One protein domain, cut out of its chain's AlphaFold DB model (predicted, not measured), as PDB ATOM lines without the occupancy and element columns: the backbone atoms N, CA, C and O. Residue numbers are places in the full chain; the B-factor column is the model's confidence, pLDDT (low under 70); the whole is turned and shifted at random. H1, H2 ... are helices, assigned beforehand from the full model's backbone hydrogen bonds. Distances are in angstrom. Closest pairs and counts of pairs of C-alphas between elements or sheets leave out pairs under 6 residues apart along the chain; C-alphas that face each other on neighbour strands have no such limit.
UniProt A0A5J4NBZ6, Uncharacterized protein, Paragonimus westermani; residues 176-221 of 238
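What this domain is: This is residues 176 to 221 of the 238 residues of an uncharacterized protein of Paragonimus westermani (UniProt A0A5J4NBZ6). Look for an open V of two helices: H1 and H2 meet near their ends at a tight link, and from there their far ends spread apart. After H2 the last stretch, residues 213 to 221, turns aside from the end of H2 and out of the plane of the V. The printed part has 46 residues with two named helices, H1 then H2, and no named strand; the class is all helix. It is loose, with a radius of gyration of the C-alphas of 13.0 A, and spans 32 by 27 by 17 A.

How they stand to each other: Begin with the longest helix, H1, residues 179 to 195, and go on to H2, residues 197 to 212. The two touch only at the corner by their link, H1 with residues 192 to 194 alone and H2 with residues 199 to 200 alone. Their closest C-alphas, those of Phe 193 and Cys 200, are 4.7 A apart. The helices stand at a steep tilt of 58 degrees and run opposite ways. Their centres are 16.3 A apart. In H2 every O i to N i+4 pair is within hydrogen-bond range; in H1 it is 11 of 13.

Where its parts are: Find C-alpha 179 at (178.992, 246.018, 349.272); from there H1 runs 24.7 A to C-alpha 195. Asp 196 is the one residue of the tight link. Then find C-alpha 197 at (197.023, 263.437, 339.074), where H2 begins; it runs 22.4 A to C-alpha 212 at (187.978, 270.903, 358.102).

The domain as a whole: The two C-alphas farthest apart, those of Pro 176 and Asn 198, are 35.2 A apart. Residues 176 to 188 and 209 to 214 stand free. The printed part has no cut. Its mean pLDDT is 89.6, and Leu 221 alone is under 70.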
ATOM      1  N   PRO A 176     169.333 245.932 350.492       76.94
ATOM      2  CA  PRO A 176     170.142 244.740 350.325       76.94
ATOM      3  C   PRO A 176     171.612 245.117 350.487       76.94
ATOM      4  O   PRO A 176     172.016 246.241 350.169       76.94
ATOM      5  N   ASN A 177     172.426 244.170 350.956       80.56
ATOM      6  CA  ASN A 177     173.861 244.382 351.089       80.56
ATOM      7  C   ASN A 177     174.454 244.791 349.727       80.56
ATOM      8  O   ASN A 177     174.584 243.982 348.809       80.56
ATOM      9  N   ASN A 178     174.804 246.070 349.598       87.19
ATOM     10  CA  ASN A 178     175.281 246.673 348.360       87.19
ATOM     11  C   ASN A 178     176.816 246.707 348.274       87.19
ATOM     12  O   ASN A 178     177.355 247.358 347.374       87.19
ATOM     13  N   ARG A 179     177.526 246.000 349.168       84.06
ATOM     14  CA  ARG A 179     178.992 246.018 349.272       84.06
ATOM     15  C   ARG A 179     179.671 245.757 347.934       84.06
ATOM     16  O   ARG A 179     180.496 246.558 347.511       84.06
ATOM     17  N   THR A 180     179.280 244.698 347.226       85.88
ATOM     18  CA  THR A 180     179.885 244.344 345.932       85.88
ATOM     19  C   THR A 180     179.701 245.449 344.884       85.88
ATOM     20  O   THR A 180     180.590 245.700 344.072       85.88
ATOM     21  N   VAL A 181     178.554 246.137 344.893       85.38
ATOM     22  CA  VAL A 181     178.286 247.261 343.980       85.38
ATOM     23  C   VAL A 181     179.113 248.484 344.380       85.38
ATOM     24  O   VAL A 181     179.687 249.140 343.512       85.38
ATOM     25  N   ALA A 182     179.203 248.778 345.677       86.31
ATOM     26  CA  ALA A 182     179.998 249.879 346.207       86.31
ATOM     27  C   ALA A 182     181.502 249.688 345.936       86.31
ATOM     28  O   ALA A 182     182.161 250.619 345.477       86.31
ATOM     29  N   GLU A 183     182.028 248.474 346.123       87.38
ATOM     30  CA  GLU A 183     183.419 248.118 345.816       87.38
ATOM     31  C   GLU A 183     183.727 248.322 344.325       87.38
ATOM     32  O   GLU A 183     184.687 249.016 343.987       87.38
ATOM     33  N   LYS A 184     182.857 247.835 343.425       87.69
ATOM     34  CA  LYS A 184     182.993 248.079 341.978       87.69
ATOM     35  C   LYS A 184     182.944 249.568 341.629       87.69
ATOM     36  O   LYS A 184     183.708 250.029 340.782       87.69
ATOM     37  N   ARG A 185     182.068 250.342 342.282       91.12
ATOM     38  CA  ARG A 185     182.004 251.803 342.102       91.12
ATOM     39  C   ARG A 185     183.278 252.493 342.579       91.12
ATOM     40  O   ARG A 185     183.676 253.461 341.945       91.12
ATOM     41  N   LEU A 186     183.929 251.994 343.632       90.25
ATOM     42  CA  LEU A 186     185.178 252.543 344.173       90.25
ATOM     43  C   LEU A 186     186.399 252.273 343.277       90.25
ATOM     44  O   LEU A 186     187.347 253.063 343.266       90.25
ATOM     45  N   GLU A 187     186.397 251.193 342.498       91.31
ATOM     46  CA  GLU A 187     187.495 250.915 341.565       91.31
ATOM     47  C   GLU A 187     187.658 251.989 340.490       91.31
ATOM     48  O   GLU A 187     188.781 252.251 340.050       91.31
ATOM     49  N   TYR A 188     186.556 252.601 340.048       88.81
ATOM     50  CA  TYR A 188     186.606 253.637 339.023       88.81
ATOM     51  C   TYR A 188     187.372 254.885 339.507       88.81
ATOM     52  O   TYR A 188     188.355 255.242 338.851       88.81
ATOM     53  N   PRO A 189     187.030 255.508 340.659       90.12
ATOM     54  CA  PRO A 189     187.821 256.585 341.247       90.12
ATOM     55  C   PRO A 189     189.281 256.194 341.461       90.12
ATOM     56  O   PRO A 189     190.160 256.945 341.054       90.12
ATOM     57  N   LYS A 190     189.563 254.995 341.998       92.19
ATOM     58  CA  LYS A 190     190.943 254.516 342.209       92.19
ATOM     59  C   LYS A 190     191.764 254.528 340.921       92.19
ATOM     60  O   LYS A 190     192.859 255.082 340.889       92.19
ATOM     61  N   ARG A 191     191.222 253.949 339.845       93.31
ATOM     62  CA  ARG A 191     191.882 253.942 338.531       93.31
ATOM     63  C   ARG A 191     192.057 255.356 337.984       93.31
ATOM     64  O   ARG A 191     193.096 255.664 337.404       93.31
ATOM     65  N   ARG A 192     191.060 256.221 338.182       93.44
ATOM     66  CA  ARG A 192     191.106 257.610 337.723       93.44
ATOM     67  C   ARG A 192     192.147 258.441 338.476       93.44
ATOM     68  O   ARG A 192     192.831 259.212 337.822       93.44
ATOM     69  N   PHE A 193     192.324 258.242 339.782       94.19
ATOM     70  CA  PHE A 193     193.345 258.938 340.576       94.19
ATOM     71  C   PHE A 193     194.772 258.614 340.130       94.19
ATOM     72  O   PHE A 193     195.623 259.493 340.138       94.19
ATOM     73  N   ILE A 194     195.024 257.372 339.706       92.88
ATOM     74  CA  ILE A 194     196.336 256.969 339.179       92.88
ATOM     75  C   ILE A 194     196.566 257.569 337.786       92.88
ATOM     76  O   ILE A 194     197.668 258.005 337.469       92.88
ATOM     77  N   ARG A 195     195.527 257.586 336.943       93.88
ATOM     78  CA  ARG A 195     195.627 258.082 335.564       93.88
ATOM     79  C   ARG A 195     195.721 259.608 335.481       93.88
ATOM     80  O   ARG A 195     196.340 260.122 334.558       93.88
ATOM     81  N   ASP A 196     195.054 260.313 336.388       94.62
ATOM     82  CA  ASP A 196     194.893 261.765 336.372       94.62
ATOM     83  C   ASP A 196     195.240 262.351 337.748       94.62
ATOM     84  O   ASP A 196     194.421 262.380 338.674       94.62
ATOM     85  N   LEU A 197     196.483 262.826 337.860       94.44
ATOM     86  CA  LEU A 197     197.023 263.437 339.074       94.44
ATOM     87  C   LEU A 197     196.297 264.737 339.446       94.44
ATOM     88  O   LEU A 197     196.144 265.032 340.631       94.44
ATOM     89  N   ASN A 198     195.809 265.494 338.460       95.44
ATOM     90  CA  ASN A 198     195.068 266.728 338.710       95.44
ATOM     91  C   ASN A 198     193.698 266.423 339.334       95.44
ATOM     92  O   ASN A 198     193.315 267.036 340.330       95.44
ATOM     93  N   TYR A 199     192.992 265.417 338.806       92.75
ATOM     94  CA  TYR A 199     191.745 264.933 339.403       92.75
ATOM     95  C   TYR A 199     191.960 264.410 340.831       92.75
ATOM     96  O   TYR A 199     191.146 264.681 341.710       92.75
ATOM     97  N   CYS A 200     193.069 263.701 341.078       93.62
ATOM     98  CA  CYS A 200     193.445 263.251 342.421       93.62
ATOM     99  C   CYS A 200     193.648 264.427 343.392       93.62
ATOM    100  O   CYS A 200     193.088 264.420 344.490       93.62
ATOM    101  N   SER A 201     194.387 265.457 342.965       95.50
ATOM    102  CA  SER A 201     194.641 266.658 343.766       95.50
ATOM    103  C   SER A 201     193.340 267.374 344.144       95.50
ATOM    104  O   SER A 201     193.043 267.538 345.327       95.50
ATOM    105  N   GLN A 202     192.495 267.689 343.154       94.62
ATOM    106  CA  GLN A 202     191.211 268.372 343.377       94.62
ATOM    107  C   GLN A 202     190.269 267.573 344.283       94.62
ATOM    108  O   GLN A 202     189.584 268.134 345.139       94.62
ATOM    109  N   TYR A 203     190.223 266.249 344.109       94.31
ATOM    110  CA  TYR A 203     189.393 265.391 344.946       94.31
ATOM    111  C   TYR A 203     189.901 265.357 346.393       94.31
ATOM    112  O   TYR A 203     189.102 265.383 347.327       94.31
ATOM    113  N   THR A 204     191.222 265.339 346.588       93.69
ATOM    114  CA  THR A 204     191.849 265.366 347.917       93.69
ATOM    115  C   THR A 204     191.529 266.670 348.639       93.69
ATOM    116  O   THR A 204     191.007 266.627 349.752       93.69
ATOM    117  N   GLU A 205     191.721 267.810 347.975       96.00
ATOM    118  CA  GLU A 205     191.399 269.131 348.527       96.00
ATOM    119  C   GLU A 205     189.913 269.238 348.912       96.00
ATOM    120  O   GLU A 205     189.565 269.717 349.994       96.00
ATOM    121  N   ALA A 206     189.011 268.724 348.065       94.38
ATOM    122  CA  ALA A 206     187.581 268.712 348.358       94.38
ATOM    123  C   ALA A 206     187.242 267.870 349.602       94.38
ATOM    124  O   ALA A 206     186.418 268.283 350.421       94.38
ATOM    125  N   ILE A 207     187.863 266.699 349.769       93.12
ATOM    126  CA  ILE A 207     187.659 265.856 350.956       93.12
ATOM    127  C   ILE A 207     188.240 266.522 352.207       93.12
ATOM    128  O   ILE A 207     187.561 266.570 353.231       93.12
ATOM    129  N   GLU A 208     189.442 267.092 352.131       94.81
ATOM    130  CA  GLU A 208     190.060 267.815 353.249       94.81
ATOM    131  C   GLU A 208     189.220 269.012 353.687       94.81
ATOM    132  O   GLU A 208     188.981 269.194 354.879       94.81
ATOM    133  N   LYS A 209     188.663 269.766 352.737       94.38
ATOM    134  CA  LYS A 209     187.724 270.854 353.020       94.38
ATOM    135  C   LYS A 209     186.477 270.369 353.762       94.38
ATOM    136  O   LYS A 209     186.007 271.061 354.663       94.38
ATOM    137  N   ASN A 210     185.937 269.200 353.408       91.38
ATOM    138  CA  ASN A 210     184.803 268.611 354.127       91.38
ATOM    139  C   ASN A 210     185.187 268.190 355.555       91.38
ATOM    140  O   ASN A 210     184.400 268.409 356.474       91.38
ATOM    141  N   LEU A 211     186.397 267.656 355.754       92.38
ATOM    142  CA  LEU A 211     186.925 267.323 357.082       92.38
ATOM    143  C   LEU A 211     187.132 268.583 357.941       92.38
ATOM    144  O   LEU A 211     186.692 268.618 359.085       92.38
ATOM    145  N   MET A 212     187.742 269.638 357.388       92.38
ATOM    146  CA  MET A 212     187.978 270.903 358.102       92.38
ATOM    147  C   MET A 212     186.676 271.586 358.529       92.38
ATOM    148  O   MET A 212     186.612 272.177 359.601       92.38
ATOM    149  N   LYS A 213     185.631 271.500 357.696       91.06
ATOM    150  CA  LYS A 213     184.304 272.050 358.004       91.06
ATOM    151  C   LYS A 213     183.484 271.180 358.961       91.06
ATOM    152  O   LYS A 213     182.378 271.572 359.315       91.06
ATOM    153  N   GLY A 214     183.988 270.003 359.342       86.88
ATOM    154  CA  GLY A 214     183.258 269.052 360.182       86.88
ATOM    155  C   GLY A 214     182.076 268.379 359.478       86.88
ATOM    156  O   GLY A 214     181.242 267.776 360.139       86.88
ATOM    157  N   TYR A 215     181.991 268.456 358.146       83.62
ATOM    158  CA  TYR A 215     180.945 267.776 357.367       83.62
ATOM    159  C   TYR A 215     181.218 266.277 357.208       83.62
ATOM    160  O   TYR A 215     180.332 265.516 356.830       83.62
ATOM    161  N   ALA A 216     182.455 265.849 357.465       86.31
ATOM    162  CA  ALA A 216     182.865 264.455 357.464       86.31
ATOM    163  C   ALA A 216     183.898 264.209 358.570       86.31
ATOM    164  O   ALA A 216     184.671 265.099 358.924       86.31
ATOM    165  N   ILE A 217     183.952 262.976 359.074       85.56
ATOM    166  CA  ILE A 217     184.927 262.522 360.071       85.56
ATOM    167  C   ILE A 217     185.626 261.276 359.518       85.56
ATOM    168  O   ILE A 217     185.016 260.457 358.827       85.56
ATOM    169  N   ARG A 218     186.928 261.120 359.797       84.81
ATOM    170  CA  ARG A 218     187.649 259.887 359.454       84.81
ATOM    171  C   ARG A 218     187.148 258.746 360.335       84.81
ATOM    172  O   ARG A 218     187.275 258.811 361.552       84.81
ATOM    173  N   VAL A 219     186.643 257.685 359.712       81.88
ATOM    174  CA  VAL A 219     186.216 256.480 360.432       81.88
ATOM    175  C   VAL A 219     187.450 255.779 361.023       81.88
ATOM    176  O   VAL A 219     188.368 255.446 360.263       81.88
ATOM    177  N   PRO A 220     187.514 255.544 362.349       82.50
ATOM    178  CA  PRO A 220     188.614 254.811 362.971       82.50
ATOM    179  C   PRO A 220     188.727 253.386 362.416       82.50
ATOM    180  O   PRO A 220     187.725 252.687 362.263       82.50
ATOM    181  N   LEU A 221     189.954 252.916 362.166       69.25
ATOM    182  CA  LEU A 221     190.193 251.567 361.626       69.25
ATOM    183  C   LEU A 221     189.674 250.453 362.551       69.25
ATOM    184  O   LEU A 221     189.303 249.386 362.073       69.25
TER     185      LEU A 221